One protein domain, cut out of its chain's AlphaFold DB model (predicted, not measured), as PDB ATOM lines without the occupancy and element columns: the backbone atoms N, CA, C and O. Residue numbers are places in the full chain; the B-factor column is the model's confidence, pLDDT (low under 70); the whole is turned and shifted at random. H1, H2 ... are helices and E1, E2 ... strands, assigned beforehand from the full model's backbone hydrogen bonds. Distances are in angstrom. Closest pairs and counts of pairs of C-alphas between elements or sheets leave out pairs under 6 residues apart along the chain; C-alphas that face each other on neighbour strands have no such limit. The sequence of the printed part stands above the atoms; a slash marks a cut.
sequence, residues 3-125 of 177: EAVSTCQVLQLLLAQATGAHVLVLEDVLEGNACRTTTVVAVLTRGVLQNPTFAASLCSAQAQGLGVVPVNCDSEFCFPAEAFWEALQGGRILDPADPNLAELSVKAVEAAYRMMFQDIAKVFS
ATOM      1  N   GLU A   3     157.435 136.398 122.346       83.38
ATOM      2  CA  GLU A   3     156.433 136.613 123.393       83.38
ATOM      3  C   GLU A   3     155.112 135.945 123.013       83.38
ATOM      4  O   GLU A   3     154.520 135.225 123.823       83.38
ATOM      5  N   ALA A   4     154.700 136.084 121.748       81.94
ATOM      6  CA  ALA A   4     153.538 135.384 121.209       81.94
ATOM      7  C   ALA A   4     153.690 133.859 121.317       81.94
ATOM      8  O   ALA A   4     152.778 133.185 121.791       81.94
ATOM      9  N   VAL A   5     154.858 133.308 120.956       86.19
ATOM     10  CA  VAL A   5     155.122 131.860 121.052       86.19
ATOM     11  C   VAL A   5     155.067 131.385 122.502       86.19
ATOM     12  O   VAL A   5     154.409 130.389 122.798       86.19
ATOM     13  N   SER A   6     155.698 132.121 123.418       89.25
ATOM     14  CA  SER A   6     155.671 131.799 124.850       89.25
ATOM     15  C   SER A   6     154.240 131.826 125.398       89.25
ATOM     16  O   SER A   6     153.830 130.928 126.131       89.25
ATOM     17  N   THR A   7     153.440 132.808 124.979       88.88
ATOM     18  CA  THR A   7     152.022 132.914 125.346       88.88
ATOM     19  C   THR A   7     151.207 131.747 124.791       88.88
ATOM     20  O   THR A   7     150.435 131.133 125.527       88.88
ATOM     21  N   CYS A   8     151.418 131.378 123.524       89.25
ATOM     22  CA  CYS A   8     150.800 130.207 122.907       89.25
ATOM     23  C   CYS A   8     151.142 128.913 123.659       89.25
ATOM     24  O   CYS A   8     150.255 128.094 123.884       89.25
ATOM     25  N   GLN A   9     152.394 128.736 124.089       90.75
ATOM     26  CA  GLN A   9     152.824 127.568 124.866       90.75
ATOM     27  C   GLN A   9     152.165 127.520 126.251       90.75
ATOM     28  O   GLN A   9     151.696 126.466 126.679       90.75
ATOM     29  N   VAL A  10     152.067 128.655 126.948       91.69
ATOM     30  CA  VAL A  10     151.355 128.723 128.235       91.69
ATOM     31  C   VAL A  10     149.870 128.407 128.047       91.69
ATOM     32  O   VAL A  10     149.318 127.595 128.790       91.69
ATOM     33  N   LEU A  11     149.225 128.979 127.025       89.81
ATOM     34  CA  LEU A  11     147.831 128.677 126.688       89.81
ATOM     35  C   LEU A  11     147.639 127.200 126.339       89.81
ATOM     36  O   LEU A  11     146.673 126.592 126.793       89.81
ATOM     37  N   GLN A  12     148.565 126.608 125.586       90.94
ATOM     38  CA  GLN A  12     148.557 125.186 125.258       90.94
ATOM     39  C   GLN A  12     148.557 124.328 126.527       90.94
ATOM     40  O   GLN A  12     147.718 123.438 126.651       90.94
ATOM     41  N   LEU A  13     149.452 124.614 127.481       90.56
ATOM     42  CA  LEU A  13     149.536 123.888 128.750       90.56
ATOM     43  C   LEU A  13     148.252 124.029 129.576       90.56
ATOM     44  O   LEU A  13     147.712 123.027 130.044       90.56
ATOM     45  N   LEU A  14     147.733 125.252 129.716       91.00
ATOM     46  CA  LEU A  14     146.514 125.520 130.484       91.00
ATOM     47  C   LEU A  14     145.283 124.848 129.862       91.00
ATOM     48  O   LEU A  14     144.491 124.228 130.570       91.00
ATOM     49  N   LEU A  15     145.130 124.932 128.539       88.50
ATOM     50  CA  LEU A  15     144.015 124.314 127.825       88.50
ATOM     51  C   LEU A  15     144.105 122.788 127.858       88.50
ATOM     52  O   LEU A  15     143.089 122.134 128.102       88.50
ATOM     53  N   ALA A  16     145.297 122.217 127.668       89.81
ATOM     54  CA  ALA A  16     145.505 120.775 127.773       89.81
ATOM     55  C   ALA A  16     145.165 120.265 129.181       89.81
ATOM     56  O   ALA A  16     144.471 119.260 129.324       89.81
ATOM     57  N   GLN A  17     145.577 120.996 130.222       92.31
ATOM     58  CA  GLN A  17     145.264 120.657 131.608       92.31
ATOM     59  C   GLN A  17     143.763 120.763 131.915       92.31
ATOM     60  O   GLN A  17     143.213 119.882 132.570       92.31
ATOM     61  N   ALA A  18     143.095 121.823 131.454       88.62
ATOM     62  CA  ALA A  18     141.689 122.074 131.773       88.62
ATOM     63  C   ALA A  18     140.716 121.176 130.994       88.62
ATOM     64  O   ALA A  18     139.669 120.798 131.517       88.62
ATOM     65  N   THR A  19     141.036 120.852 129.739       86.25
ATOM     66  CA  THR A  19     140.124 120.124 128.839       86.25
ATOM     67  C   THR A  19     140.479 118.648 128.677       86.25
ATOM     68  O   THR A  19     139.648 117.873 128.207       86.25
ATOM     69  N   GLY A  20     141.712 118.252 129.015       86.06
ATOM     70  CA  GLY A  20     142.253 116.935 128.675       86.06
ATOM     71  C   GLY A  20     142.454 116.721 127.167       86.06
ATOM     72  O   GLY A  20     142.734 115.600 126.744       86.06
ATOM     73  N   ALA A  21     142.288 117.764 126.345       86.31
ATOM     74  CA  ALA A  21     142.454 117.689 124.902       86.31
ATOM     75  C   ALA A  21     143.917 117.880 124.488       86.31
ATOM     76  O   ALA A  21     144.713 118.531 125.164       86.31
ATOM     77  N   HIS A  22     144.259 117.339 123.320       84.06
ATOM     78  CA  HIS A  22     145.553 117.576 122.697       84.06
ATOM     79  C   HIS A  22     145.543 118.938 121.997       84.06
ATOM     80  O   HIS A  22     144.869 119.116 120.983       84.06
ATOM     81  N   VAL A  23     146.287 119.897 122.548       86.31
ATOM     82  CA  VAL A  23     146.416 121.252 122.000       86.31
ATOM     83  C   VAL A  23     147.759 121.363 121.292       86.31
ATOM     84  O   VAL A  23     148.776 120.933 121.830       86.31
ATOM     85  N   LEU A  24     147.766 121.930 120.088       84.25
ATOM     86  CA  LEU A  24     148.965 122.160 119.284       84.25
ATOM     87  C   LEU A  24     149.146 123.658 119.053       84.25
ATOM     88  O   LEU A  24     148.175 124.358 118.770       84.25
ATOM     89  N   VAL A  25     150.387 124.127 119.156       84.12
ATOM     90  CA  VAL A  25     150.776 125.472 118.725       84.12
ATOM     91  C   VAL A  25     151.198 125.385 117.265       84.12
ATOM     92  O   VAL A  25     151.982 124.511 116.896       84.12
ATOM     93  N   LEU A  26     150.648 126.266 116.441       79.88
ATOM     94  CA  LEU A  26     150.949 126.339 115.018       79.88
ATOM     95  C   LEU A  26     151.826 127.560 114.780       79.88
ATOM     96  O   LEU A  26     151.423 128.681 115.084       79.88
ATOM     97  N   GLU A  27     153.025 127.322 114.262       77.94
ATOM     98  CA  GLU A  27     153.931 128.383 113.810       77.94
ATOM     99  C   GLU A  27     153.774 128.666 112.309       77.94
ATOM    100  O   GLU A  27     154.215 129.711 111.838       77.94
ATOM    101  N   ASP A  28     153.114 127.761 111.578       78.19
ATOM    102  CA  ASP A  28     152.970 127.793 110.123       78.19
ATOM    103  C   ASP A  28     151.545 127.405 109.679       78.19
ATOM    104  O   ASP A  28     150.680 127.088 110.508       78.19
ATOM    105  N   VAL A  29     151.306 127.438 108.366       73.25
ATOM    106  CA  VAL A  29     150.033 127.115 107.719       73.25
ATOM    107  C   VAL A  29     149.525 125.741 108.165       73.25
ATOM    108  O   VAL A  29     150.274 124.779 108.324       73.25
ATOM    109  N   LEU A  30     148.207 125.656 108.369       72.69
ATOM    110  CA  LEU A  30     147.455 124.447 108.722       72.69
ATOM    111  C   LEU A  30     147.526 123.372 107.615       72.69
ATOM    112  O   LEU A  30     146.526 123.079 106.961       72.69
ATOM    113  N   GLU A  31     148.685 122.755 107.406       68.00
ATOM    114  CA  GLU A  31     148.850 121.650 106.465       68.00
ATOM    115  C   GLU A  31     148.799 120.293 107.189       68.00
ATOM    116  O   GLU A  31     149.464 120.048 108.196       68.00
ATOM    117  N   GLY A  32     147.957 119.383 106.692       63.41
ATOM    118  CA  GLY A  32     148.003 117.944 106.994       63.41
ATOM    119  C   GLY A  32     147.467 117.460 108.352       63.41
ATOM    120  O   GLY A  32     146.973 116.339 108.424       63.41
ATOM    121  N   ASN A  33     147.490 118.270 109.415       58.06
ATOM    122  CA  ASN A  33     147.090 117.826 110.767       58.06
ATOM    123  C   ASN A  33     145.672 118.236 111.197       58.06
ATOM    124  O   ASN A  33     145.233 117.922 112.304       58.06
ATOM    125  N   ALA A  34     144.923 118.909 110.326       60.34
ATOM    126  CA  ALA A  34     143.639 119.497 110.688       60.34
ATOM    127  C   ALA A  34     142.460 118.506 110.756       60.34
ATOM    128  O   ALA A  34     141.376 118.875 111.198       60.34
ATOM    129  N   CYS A  35     142.652 117.230 110.401       61.09
ATOM    130  CA  CYS A  35     141.567 116.243 110.317       61.09
ATOM    131  C   CYS A  35     140.805 115.981 111.632       61.09
ATOM    132  O   CYS A  35     139.798 115.274 111.613       61.09
ATOM    133  N   ARG A  36     141.276 116.486 112.780       77.88
ATOM    134  CA  ARG A  36     140.606 116.324 114.085       77.88
ATOM    135  C   ARG A  36     140.442 117.616 114.875       77.88
ATOM    136  O   ARG A  36     139.873 117.583 115.964       77.88
ATOM    137  N   THR A  37     140.945 118.729 114.364       84.12
ATOM    138  CA  THR A  37     140.849 120.007 115.062       84.12
ATOM    139  C   THR A  37     139.465 120.583 114.805       84.12
ATOM    140  O   THR A  37     139.015 120.606 113.669       84.12
ATOM    141  N   THR A  38     138.768 121.029 115.847       87.94
ATOM    142  CA  THR A  38     137.457 121.694 115.722       87.94
ATOM    143  C   THR A  38     137.545 123.192 115.986       87.94
ATOM    144  O   THR A  38     136.651 123.952 115.609       87.94
ATOM    145  N   THR A  39     138.606 123.631 116.664       90.25
ATOM    146  CA  THR A  39     138.761 125.004 117.139       90.25
ATOM    147  C   THR A  39     140.216 125.445 117.039       90.25
ATOM    148  O   THR A  39     141.122 124.704 117.410       90.25
ATOM    149  N   VAL A  40     140.423 126.665 116.553       91.06
ATOM    150  CA  VAL A  40     141.710 127.353 116.462       91.06
ATOM    151  C   VAL A  40     141.679 128.538 117.415       91.06
ATOM    152  O   VAL A  40     140.730 129.319 117.408       91.06
ATOM    153  N   VAL A  41     142.721 128.688 118.227       91.19
ATOM    154  CA  VAL A  41     142.894 129.864 119.082       91.19
ATOM    155  C   VAL A  41     143.804 130.852 118.360       91.19
ATOM    156  O   VAL A  41     144.945 130.520 118.050       91.19
ATOM    157  N   ALA A  42     143.304 132.053 118.078       93.19
ATOM    158  CA  ALA A  42     144.066 133.104 117.408       93.19
ATOM    159  C   ALA A  42     144.606 134.097 118.444       93.19
ATOM    160  O   ALA A  42     143.857 134.904 118.988       93.19
ATOM    161  N   VAL A  43     145.905 134.043 118.731       92.56
ATOM    162  CA  VAL A  43     146.542 134.977 119.668       92.56
ATOM    163  C   VAL A  43     146.771 136.315 118.972       92.56
ATOM    164  O   VAL A  43     147.484 136.393 117.974       92.56
ATOM    165  N   LEU A  44     146.133 137.366 119.483       93.62
ATOM    166  CA  LEU A  44     146.204 138.706 118.925       93.62
ATOM    167  C   LEU A  44     147.293 139.508 119.641       93.62
ATOM    168  O   LEU A  44     147.154 139.829 120.822       93.62
ATOM    169  N   THR A  45     148.358 139.824 118.904       94.50
ATOM    170  CA  THR A  45     149.442 140.725 119.320       94.50
ATOM    171  C   THR A  45     149.582 141.887 118.343       94.50
ATOM    172  O   THR A  45     149.038 141.861 117.229       94.50
ATOM    173  N   ARG A  46     150.302 142.942 118.733       94.56
ATOM    174  CA  ARG A  46     150.600 144.059 117.840       94.56
ATOM    175  C   ARG A  46     151.267 143.561 116.556       94.56
ATOM    176  O   ARG A  46     152.297 142.899 116.578       94.56
ATOM    177  N   GLY A  47     150.698 143.929 115.411       94.38
ATOM    178  CA  GLY A  47     151.264 143.566 114.110       94.38
ATOM    179  C   GLY A  47     150.775 142.228 113.537       94.38
ATOM    180  O   GLY A  47     151.106 141.905 112.400       94.38
ATOM    181  N   VAL A  48     149.986 141.439 114.278       95.38
ATOM    182  CA  VAL A  48     149.598 140.087 113.831       95.38
ATOM    183  C   VAL A  48     148.762 140.096 112.544       95.38
ATOM    184  O   VAL A  48     148.898 139.211 111.704       95.38
ATOM    185  N   LEU A  49     147.932 141.125 112.339       96.75
ATOM    186  CA  LEU A  49     147.076 141.252 111.152       96.75
ATOM    187  C   LEU A  49     147.849 141.683 109.893       96.75
ATOM    188  O   LEU A  49     147.297 141.685 108.798       96.75
ATOM    189  N   GLN A  50     149.111 142.078 110.053       96.88
ATOM    190  CA  GLN A  50     150.042 142.390 108.972       96.88
ATOM    191  C   GLN A  50     150.872 141.160 108.575       96.88
ATOM    192  O   GLN A  50     151.662 141.239 107.641       96.88
ATOM    193  N   ASN A  51     150.734 140.036 109.288       95.69
ATOM    194  CA  ASN A  51     151.497 138.826 109.026       95.69
ATOM    195  C   ASN A  51     150.792 137.957 107.952       95.69
ATOM    196  O   ASN A  51     149.684 137.466 108.201       95.69
ATOM    197  N   PRO A  52     151.424 137.715 106.784       95.69
ATOM    198  CA  PRO A  52     150.855 136.901 105.706       95.69
ATOM    199  C   PRO A  52     150.573 135.451 106.111       95.69
ATOM    200  O   PRO A  52     149.512 134.920 105.789       95.69
ATOM    201  N   THR A  53     151.459 134.820 106.884       94.19
ATOM    202  CA  THR A  53     151.282 133.448 107.388       94.19
ATOM    203  C   THR A  53     150.076 133.348 108.322       94.19
ATOM    204  O   THR A  53     149.314 132.381 108.259       94.19
ATOM    205  N   PHE A  54     149.845 134.371 109.155       94.62
ATOM    206  CA  PHE A  54     148.655 134.435 110.010       94.62
ATOM    207  C   PHE A  54     147.373 134.558 109.180       94.62
ATOM    208  O   PHE A  54     146.415 133.820 109.412       94.62
ATOM    209  N   ALA A  55     147.362 135.452 108.187       96.25
ATOM    210  CA  ALA A  55     146.242 135.603 107.261       96.25
ATOM    211  C   ALA A  55     145.930 134.287 106.528       96.25
ATOM    212  O   ALA A  55     144.778 133.854 106.507       96.25
ATOM    213  N   ALA A  56     146.962 133.622 106.001       95.38
ATOM    214  CA  ALA A  56     146.836 132.347 105.308       95.38
ATOM    215  C   ALA A  56     146.273 131.250 106.218       95.38
ATOM    216  O   ALA A  56     145.308 130.572 105.864       95.38
ATOM    217  N   SER A  57     146.809 131.134 107.433       93.62
ATOM    218  CA  SER A  57     146.344 130.169 108.433       93.62
ATOM    219  C   SER A  57     144.882 130.396 108.810       93.62
ATOM    220  O   SER A  57     144.112 129.441 108.912       93.62
ATOM    221  N   LEU A  58     144.472 131.656 108.967       95.44
ATOM    222  CA  LEU A  58     143.091 131.998 109.283       95.44
ATOM    223  C   LEU A  58     142.136 131.671 108.126       95.44
ATOM    224  O   LEU A  58     141.063 131.112 108.360       95.44
ATOM    225  N   CYS A  59     142.524 131.970 106.884       95.56
ATOM    226  CA  CYS A  59     141.753 131.586 105.701       95.56
ATOM    227  C   CYS A  59     141.609 130.063 105.593       95.56
ATOM    228  O   CYS A  59     140.504 129.574 105.355       95.56
ATOM    229  N   SER A  60     142.686 129.313 105.830       93.38
ATOM    230  CA  SER A  60     142.660 127.847 105.850       93.38
ATOM    231  C   SER A  60     141.736 127.303 106.941       93.38
ATOM    232  O   SER A  60     140.932 126.411 106.670       93.38
ATOM    233  N   ALA A  61     141.777 127.870 108.151       93.31
ATOM    234  CA  ALA A  61     140.872 127.498 109.238       93.31
ATOM    235  C   ALA A  61     139.401 127.743 108.864       93.31
ATOM    236  O   ALA A  61     138.554 126.872 109.067       93.31
ATOM    237  N   GLN A  62     139.103 128.896 108.258       94.06
ATOM    238  CA  GLN A  62     137.759 129.225 107.784       94.06
ATOM    239  C   GLN A  62     137.291 128.285 106.665       94.06
ATOM    240  O   GLN A  62     136.158 127.811 106.710       94.06
ATOM    241  N   ALA A  63     138.145 127.994 105.679       92.94
ATOM    242  CA  ALA A  63     137.823 127.095 104.570       92.94
ATOM    243  C   ALA A  63     137.490 125.674 105.050       92.94
ATOM    244  O   ALA A  63     136.660 124.989 104.456       92.94
ATOM    245  N   GLN A  64     138.101 125.256 106.158       91.94
ATOM    246  CA  GLN A  64     137.851 123.974 106.813       91.94
ATOM    247  C   GLN A  64     136.678 124.010 107.809       91.94
ATOM    248  O   GLN A  64     136.346 122.987 108.403       91.94
ATOM    249  N   GLY A  65     136.032 125.167 107.998       92.00
ATOM    250  CA  GLY A  65     134.909 125.329 108.923       92.00
ATOM    251  C   GLY A  65     135.302 125.231 110.399       92.00
ATOM    252  O   GLY A  65     134.463 124.881 111.231       92.00
ATOM    253  N   LEU A  66     136.565 125.508 110.735       92.25
ATOM    254  CA  LEU A  66     137.044 125.490 112.114       92.25
ATOM    255  C   LEU A  66     136.529 126.718 112.869       92.25
ATOM    256  O   LEU A  66     136.541 127.834 112.348       92.25
ATOM    257  N   GLY A  67     136.118 126.529 114.124       91.31
ATOM    258  CA  GLY A  67     135.787 127.653 114.996       91.31
ATOM    259  C   GLY A  67     137.050 128.438 115.344       91.31
ATOM    260  O   GLY A  67     138.036 127.838 115.759       91.31
ATOM    261  N   VAL A  68     137.039 129.762 115.203       93.19
ATOM    262  CA  VAL A  68     138.185 130.603 115.573       93.19
ATOM    263  C   VAL A  68     137.862 131.365 116.850       93.19
ATOM    264  O   VAL A  68     136.891 132.113 116.906       93.19
ATOM    265  N   VAL A  69     138.692 131.186 117.876       91.81
ATOM    266  CA  VAL A  69     138.593 131.885 119.160       91.81
ATOM    267  C   VAL A  69     139.777 132.838 119.284       91.81
ATOM    268  O   VAL A  69     140.879 132.412 119.628       91.81
ATOM    269  N   PRO A  70     139.594 134.126 118.984       93.56
ATOM    270  CA  PRO A  70     140.655 135.099 119.162       93.56
ATOM    271  C   PRO A  70     140.842 135.456 120.642       93.56
ATOM    272  O   PRO A  70     139.878 135.646 121.385       93.56
ATOM    273  N   VAL A  71     142.097 135.581 121.059       89.06
ATOM    274  CA  VAL A  71     142.505 135.937 122.418       89.06
ATOM    275  C   VAL A  71     143.429 137.136 122.318       89.06
ATOM    276  O   VAL A  71     144.494 137.042 121.719       89.06
ATOM    277  N   ASN A  72     143.020 138.270 122.886       90.00
ATOM    278  CA  ASN A  72     143.896 139.431 122.960       90.00
ATOM    279  C   ASN A  72     144.929 139.235 124.073       90.00
ATOM    280  O   ASN A  72     144.557 139.152 125.244       90.00
ATOM    281  N   CYS A  73     146.203 139.159 123.698       87.12
ATOM    282  CA  CYS A  73     147.315 138.970 124.627       87.12
ATOM    283  C   CYS A  73     148.198 140.214 124.757       87.12
ATOM    284  O   CYS A  73     149.117 140.209 125.570       87.12
ATOM    285  N   ASP A  74     147.913 141.268 123.995       88.44
ATOM    286  CA  ASP A  74     148.727 142.474 123.940       88.44
ATOM    287  C   ASP A  74     147.856 143.722 124.131       88.44
ATOM    288  O   ASP A  74     146.897 143.969 123.397       88.44
ATOM    289  N   SER A  75     148.193 144.549 125.122       88.38
ATOM    290  CA  SER A  75     147.502 145.823 125.353       88.38
ATOM    291  C   SER A  75     147.680 146.822 124.207       88.38
ATOM    292  O   SER A  75     146.871 147.736 124.071       88.38
ATOM    293  N   GLU A  76     148.721 146.657 123.388       92.62
ATOM    294  CA  GLU A  76     148.970 147.474 122.201       92.62
ATOM    295  C   GLU A  76     148.223 146.967 120.956       92.62
ATOM    296  O   GLU A  76     148.305 147.585 119.889       92.62
ATOM    297  N   PHE A  77     147.479 145.859 121.058       93.25
ATOM    298  CA  PHE A  77     146.655 145.385 119.956       93.25
ATOM    299  C   PHE A  77     145.499 146.357 119.678       93.25
ATOM    300  O   PHE A  77     144.606 146.568 120.502       93.25
ATOM    301  N   CYS A  78     145.475 146.898 118.461       92.94
ATOM    302  CA  CYS A  78     144.392 147.742 117.973       92.94
ATOM    303  C   CYS A  78     143.434 146.930 117.099       92.94
ATOM    304  O   CYS A  78     143.834 146.362 116.080       92.94
ATOM    305  N   PHE A  79     142.147 146.945 117.449       94.75
ATOM    306  CA  PHE A  79     141.109 146.376 116.594       94.75
ATOM    307  C   PHE A  79     141.025 147.129 115.254       94.75
ATOM    308  O   PHE A  79     141.197 148.351 115.218       94.75
ATOM    309  N   PRO A  80     140.749 146.422 114.144       95.69
ATOM    310  CA  PRO A  80     140.748 147.028 112.820       95.69
ATOM    311  C   PRO A  80     139.616 148.052 112.656       95.69
ATOM    312  O   PRO A  80     138.431 147.724 112.749       95.69
ATOM    313  N   ALA A  81     139.995 149.296 112.360       96.06
ATOM    314  CA  ALA A  81     139.088 150.379 111.980       96.06
ATOM    315  C   ALA A  81     138.839 150.406 110.459       96.06
ATOM    316  O   ALA A  81     139.460 149.663 109.704       96.06
ATOM    317  N   GLU A  82     137.967 151.299 109.983       97.12
ATOM    318  CA  GLU A  82     137.667 151.470 108.548       97.12
ATOM    319  C   GLU A  82     138.927 151.654 107.686       97.12
ATOM    320  O   GLU A  82     139.122 150.932 106.711       97.12
ATOM    321  N   ALA A  83     139.855 152.504 108.136       97.50
ATOM    322  CA  ALA A  83     141.127 152.748 107.455       97.50
ATOM    323  C   ALA A  83     141.996 151.485 107.291       97.50
ATOM    324  O   ALA A  83     142.739 151.369 106.316       97.50
ATOM    325  N   PHE A  84     141.911 150.525 108.222       97.62
ATOM    326  CA  PHE A  84     142.615 149.246 108.093       97.62
ATOM    327  C   PHE A  84     142.048 148.432 106.927       97.62
ATOM    328  O   PHE A  84     142.813 147.897 106.127       97.62
ATOM    329  N   TRP A  85     140.720 148.374 106.794       97.81
ATOM    330  CA  TRP A  85     140.057 147.628 105.723       97.81
ATOM    331  C   TRP A  85     140.353 148.226 104.345       97.81
ATOM    332  O   TRP A  85     140.680 147.491 103.416       97.81
ATOM    333  N   GLU A  86     140.340 149.555 104.223       97.88
ATOM    334  CA  GLU A  86     140.749 150.244 102.992       97.88
ATOM    335  C   GLU A  86     142.223 149.984 102.644       97.88
ATOM    336  O   GLU A  86     142.590 149.805 101.480       97.88
ATOM    337  N   ALA A  87     143.104 149.967 103.649       97.75
ATOM    338  CA  ALA A  87     144.515 149.661 103.452       97.75
ATOM    339  C   ALA A  87     144.734 148.201 103.030       97.75
ATOM    340  O   ALA A  87     145.556 147.949 102.148       97.75
ATOM    341  N   LEU A  88     143.981 147.261 103.606       97.50
ATOM    342  CA  LEU A  88     144.009 145.848 103.240       97.50
ATOM    343  C   LEU A  88     143.569 145.649 101.785       97.50
ATOM    344  O   LEU A  88     144.296 145.032 101.013       97.50
ATOM    345  N   GLN A  89     142.439 146.240 101.384       96.94
ATOM    346  CA  GLN A  89     141.938 146.171 100.005       96.94
ATOM    347  C   GLN A  89     142.909 146.780  98.988       96.94
ATOM    348  O   GLN A  89     143.010 146.295  97.863       96.94
ATOM    349  N   GLY A  90     143.647 147.817  99.389       96.06
ATOM    350  CA  GLY A  90     144.690 148.434  98.573       96.06
ATOM    351  C   GLY A  90     146.029 147.687  98.553       96.06
ATOM    352  O   GLY A  90     146.975 148.220  97.981       96.06
ATOM    353  N   GLY A  91     146.153 146.523  99.206       95.19
ATOM    354  CA  GLY A  91     147.412 145.767  99.284       95.19
ATOM    355  C   GLY A  91     148.509 146.459 100.103       95.19
ATOM    356  O   GLY A  91     149.688 146.173  99.929       95.19
ATOM    357  N   ARG A  92     148.147 147.412 100.976       97.19
ATOM    358  CA  ARG A  92     149.105 148.154 101.821       97.19
ATOM    359  C   ARG A  92     149.430 147.438 103.132       97.19
ATOM    360  O   ARG A  92     150.428 147.766 103.763       97.19
ATOM    361  N   ILE A  93     148.557 146.527 103.565       97.25
ATOM    362  CA  ILE A  93     148.718 145.746 104.803       97.25
ATOM    363  C   ILE A  93     149.392 144.405 104.520       97.25
ATOM    364  O   ILE A  93     150.291 144.014 105.252       97.25
ATOM    365  N   LEU A  94     148.954 143.724 103.462       96.94
ATOM    366  CA  LEU A  94     149.497 142.452 103.005       96.94
ATOM    367  C   LEU A  94     149.896 142.606 101.544       96.94
ATOM    368  O   LEU A  94     149.090 143.094 100.748       96.94
ATOM    369  N   ASP A  95     151.116 142.189 101.214       95.44
ATOM    370  CA  ASP A  95     151.589 142.152  99.836       95.44
ATOM    371  C   ASP A  95     150.907 140.986  99.097       95.44
ATOM    372  O   ASP A  95     151.103 139.830  99.481       95.44
ATOM    373  N   PRO A  96     150.110 141.236  98.041       92.25
ATOM    374  CA  PRO A  96     149.494 140.172  97.251       92.25
ATOM    375  C   PRO A  96     150.510 139.270  96.535       92.25
ATOM    376  O   PRO A  96     150.134 138.197  96.070       92.25
ATOM    377  N   ALA A  97     151.766 139.708  96.398       94.88
ATOM    378  CA  ALA A  97     152.846 138.911  95.827       94.88
ATOM    379  C   ALA A  97     153.522 137.976  96.848       94.88
ATOM    380  O   ALA A  97     154.417 137.217  96.467       94.88
ATOM    381  N   ASP A  98     153.123 138.015  98.126       96.00
ATOM    382  CA  ASP A  98     153.671 137.128  99.148       96.00
ATOM    383  C   ASP A  98     153.331 135.658  98.826       96.00
ATOM    384  O   ASP A  98     152.162 135.335  98.579       96.00
ATOM    385  N   PRO A  99     154.316 134.739  98.836       95.31
ATOM    386  CA  PRO A  99     154.090 133.339  98.485       95.31
ATOM    387  C   PRO A  99     153.073 132.643  99.400       95.31
ATOM    388  O   PRO A  99     152.364 131.754  98.936       95.31
ATOM    389  N   ASN A 100     152.937 133.071 100.660       93.12
ATOM    390  CA  ASN A 100     151.959 132.504 101.594       93.12
ATOM    391  C   ASN A 100     150.515 132.897 101.244       93.12
ATOM    392  O   ASN A 100     149.567 132.289 101.736       93.12
ATOM    393  N   LEU A 101     150.335 133.920 100.404       94.44
ATOM    394  CA  LEU A 101     149.037 134.424  99.958       94.44
ATOM    395  C   LEU A 101     148.763 134.129  98.481       94.44
ATOM    396  O   LEU A 101     147.719 134.540  97.980       94.44
ATOM    397  N   ALA A 102     149.648 133.409  97.783       92.56
ATOM    398  CA  ALA A 102     149.582 133.221  96.331       92.56
ATOM    399  C   ALA A 102     148.241 132.640  95.837       92.56
ATOM    400  O   ALA A 102     147.786 132.964  94.740       92.56
ATOM    401  N   GLU A 103     147.585 131.811  96.652       94.31
ATOM    402  CA  GLU A 103     146.294 131.186  96.331       94.31
ATOM    403  C   GLU A 103     145.088 131.909  96.958       94.31
ATOM    404  O   GLU A 103     143.935 131.526  96.745       94.31
ATOM    405  N   LEU A 104     145.327 132.974  97.728       96.19
ATOM    406  CA  LEU A 104     144.311 133.658  98.516       96.19
ATOM    407  C   LEU A 104     144.010 135.044  97.953       96.19
ATOM    408  O   LEU A 104     144.868 135.910  97.812       96.19
ATOM    409  N   SER A 105     142.730 135.300  97.689       96.69
ATOM    410  CA  SER A 105     142.294 136.654  97.348       96.69
ATOM    411  C   SER A 105     142.272 137.551  98.590       96.69
ATOM    412  O   SER A 105     141.857 137.124  99.668       96.69
ATOM    413  N   VAL A 106     142.589 138.838  98.423       97.00
ATOM    414  CA  VAL A 106     142.461 139.852  99.491       97.00
ATOM    415  C   VAL A 106     141.052 139.862 100.103       97.00
ATOM    416  O   VAL A 106     140.892 140.027 101.310       97.00
ATOM    417  N   LYS A 107     140.016 139.601  99.291       97.38
ATOM    418  CA  LYS A 107     138.626 139.481  99.762       97.38
ATOM    419  C   LYS A 107     138.416 138.293 100.702       97.38
ATOM    420  O   LYS A 107     137.627 138.406 101.635       97.38
ATOM    421  N   ALA A 108     139.092 137.170 100.459       97.19
ATOM    422  CA  ALA A 108     139.029 136.007 101.340       97.19
ATOM    423  C   ALA A 108     139.681 136.314 102.694       97.19
ATOM    424  O   ALA A 108     139.099 136.002 103.729       97.19
ATOM    425  N   VAL A 109     140.825 137.009 102.690       97.75
ATOM    426  CA  VAL A 109     141.486 137.460 103.926       97.75
ATOM    427  C   VAL A 109     140.605 138.437 104.702       97.75
ATOM    428  O   VAL A 109     140.404 138.275 105.906       97.75
ATOM    429  N   GLU A 110     140.016 139.423 104.021       97.69
ATOM    430  CA  GLU A 110     139.089 140.364 104.649       97.69
ATOM    431  C   GLU A 110     137.891 139.637 105.283       97.69
ATOM    432  O   GLU A 110     137.534 139.910 106.432       97.69
ATOM    433  N   ALA A 111     137.286 138.690 104.560       97.31
ATOM    434  CA  ALA A 111     136.171 137.896 105.066       97.31
ATOM    435  C   ALA A 111     136.566 137.066 106.299       97.31
ATOM    436  O   ALA A 111     135.800 137.017 107.265       97.31
ATOM    437  N   ALA A 112     137.763 136.474 106.295       96.88
ATOM    438  CA  ALA A 112     138.295 135.702 107.413       96.88
ATOM    439  C   ALA A 112     138.488 136.567 108.665       96.88
ATOM    440  O   ALA A 112     137.991 136.221 109.741       96.88
ATOM    441  N   TYR A 113     139.116 137.740 108.525       97.31
ATOM    442  CA  TYR A 113     139.265 138.684 109.635       97.31
ATOM    443  C   TYR A 113     137.915 139.160 110.168       97.31
ATOM    444  O   TYR A 113     137.696 139.150 111.380       97.31
ATOM    445  N   ARG A 114     136.979 139.544 109.294       96.12
ATOM    446  CA  ARG A 114     135.646 139.993 109.728       96.12
ATOM    447  C   ARG A 114     134.906 138.909 110.503       96.12
ATOM    448  O   ARG A 114     134.324 139.217 111.539       96.12
ATOM    449  N   MET A 115     134.946 137.666 110.028       94.38
ATOM    450  CA  MET A 115     134.309 136.539 110.709       94.38
ATOM    451  C   MET A 115     134.906 136.328 112.107       94.38
ATOM    452  O   MET A 115     134.158 136.275 113.081       94.38
ATOM    453  N   MET A 116     136.239 136.318 112.221       94.62
ATOM    454  CA  MET A 116     136.935 136.188 113.506       94.62
ATOM    455  C   MET A 116     136.485 137.258 114.516       94.62
ATOM    456  O   MET A 116     136.186 136.937 115.664       94.62
ATOM    457  N   PHE A 117     136.386 138.527 114.103       92.19
ATOM    458  CA  PHE A 117     135.975 139.612 115.005       92.19
ATOM    459  C   PHE A 117     134.467 139.643 115.297       92.19
ATOM    460  O   PHE A 117     134.066 140.066 116.384       92.19
ATOM    461  N   GLN A 118     133.619 139.181 114.374       89.00
ATOM    462  CA  GLN A 118     132.178 139.062 114.616       89.00
ATOM    463  C   GLN A 118     131.862 138.074 115.741       89.00
ATOM    464  O   GLN A 118     130.920 138.297 116.505       89.00
ATOM    465  N   ASP A 119     132.645 137.005 115.871       78.81
ATOM    466  CA  ASP A 119     132.420 136.003 116.909       78.81
ATOM    467  C   ASP A 119     132.826 136.498 118.307       78.81
ATOM    468  O   ASP A 119     132.132 136.189 119.278       78.81
ATOM    469  N   ILE A 120     133.823 137.387 118.417       75.44
ATOM    470  CA  ILE A 120     134.144 138.085 119.683       75.44
ATOM    471  C   ILE A 120     132.935 138.859 120.196       75.44
ATOM    472  O   ILE A 120     132.573 138.766 121.371       75.44
ATOM    473  N   ALA A 121     132.282 139.610 119.307       65.88
ATOM    474  CA  ALA A 121     131.164 140.469 119.674       65.88
ATOM    475  C   ALA A 121     129.978 139.678 120.260       65.88
ATOM    476  O   ALA A 121     129.213 140.217 121.060       65.88
ATOM    477  N   LYS A 122     129.834 138.391 119.910       60.28
ATOM    478  CA  LYS A 122     128.776 137.517 120.441       60.28
ATOM    479  C   LYS A 122     129.077 137.029 121.859       60.28
ATOM    480  O   LYS A 122     128.167 136.967 122.685       60.28
ATOM    481  N   VAL A 123     130.337 136.694 122.155       55.72
ATOM    482  CA  VAL A 123     130.739 136.110 123.452       55.72
ATOM    483  C   VAL A 123     130.627 137.129 124.589       55.72
ATOM    484  O   VAL A 123     130.230 136.771 125.697       55.72
ATOM    485  N   PHE A 124     130.845 138.415 124.309       51.94
ATOM    486  CA  PHE A 124     130.736 139.499 125.291       51.94
ATOM    487  C   PHE A 124     129.349 140.144 125.381       51.94
ATOM    488  O   PHE A 124     129.221 141.290 125.816       51.94
ATOM    489  N   SER A 125     128.278 139.427 125.021       58.53
ATOM    490  CA  SER A 125     126.931 139.918 125.322       58.53
ATOM    491  C   SER A 125     126.816 140.263 126.818       58.53
ATOM    492  O   SER A 125     127.341 139.556 127.682       58.53
TER     493      SER A 125
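This is residues 3 to 125 of the 177 residues of the protein "Hypothetical protein" of Pyrodinium bahamense (UniProt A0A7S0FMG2). A ladder of two parallel strands, E1 and E2, runs through the middle of a small body, with H2 and H4 over one face of it and H1, loosely placed, over the other. H3 lies out at one end, where it packs on the first turns of H4. The printed part has 123 residues with four named helices and two named strands, in the order H1, E1, H2, E2, H3, H4; the sheet's order is E1, E2, parallel, and the class is mostly helix. The whole is compact, with a radius of gyration of the C-alphas of 14.5 A, and its outline is rounded, spanning 43 by 33 by 28 A.

H1 is residues 3 to 19, 23.8 A long from its first C-alpha at (156.433, 136.613, 123.393) to its last. E1 is residues 39 to 44, 15.7 A, and H2 is residues 52 to 63, 16.3 A, beginning at C-alpha 52 at (150.855, 136.901, 105.706). E2 is residues 67 to 72, 16.4 A, and H3 is residues 82 to 89, 10.9 A. H4, the longest helix, is residues 106 to 123, 26.9 A, and ends at C-alpha 123 at (130.739, 136.110, 123.452).

E1 and E2 are parallel at 24 degrees, with N 42 and O 69 at 2.9 A and N 71 and O 42 at 2.8 A, both within hydrogen-bond range. E1, H2 and E2 form a strand-helix-strand unit, two parallel neighbour strands with a helix between them in the chain, and its crossover is right-handed. The closest C-alphas of H2 and E2 are those of Ala 61 and Val 68, 7.5 A. Those of E2 and H4 are Val 68 and Met 116, 6.1 A. Those of H1 and E1 are Cys 8 and Val 43, 7.2 A. H1 touches no helix and is apart from H2, H3 and H4. H4 touches H2 with residues 108 to 113 alone, closest at the C-alphas of Cys 59 and Ala 112, 5.6 A; their lines are only just about perpendicular, at 70.4 degrees. H4 touches H3 with residues 106 to 110 alone, closest at the C-alphas of Gln 89 and Val 106, 6.4 A. H3 and H4 form a helical hairpin, opposite ways at a tilt of 35.3 degrees, only just steep. Every O i to N i+4 pair is within hydrogen-bond range in H1, H2 and H3; in H4 it is 12 of 14.

The two farthest C-alphas, those of Gly 20 and Gly 90, are 43.6 A apart. The printed part has no cut. The links H1 to E1, 19 residues, and H3 to H4, 16 residues, are long; H2 to E2 is tight. The mean pLDDT of the printed part is 89.2, and residues 31 to 35 and 121 to 125, of which 121 to 123 belong to H4, are under 70.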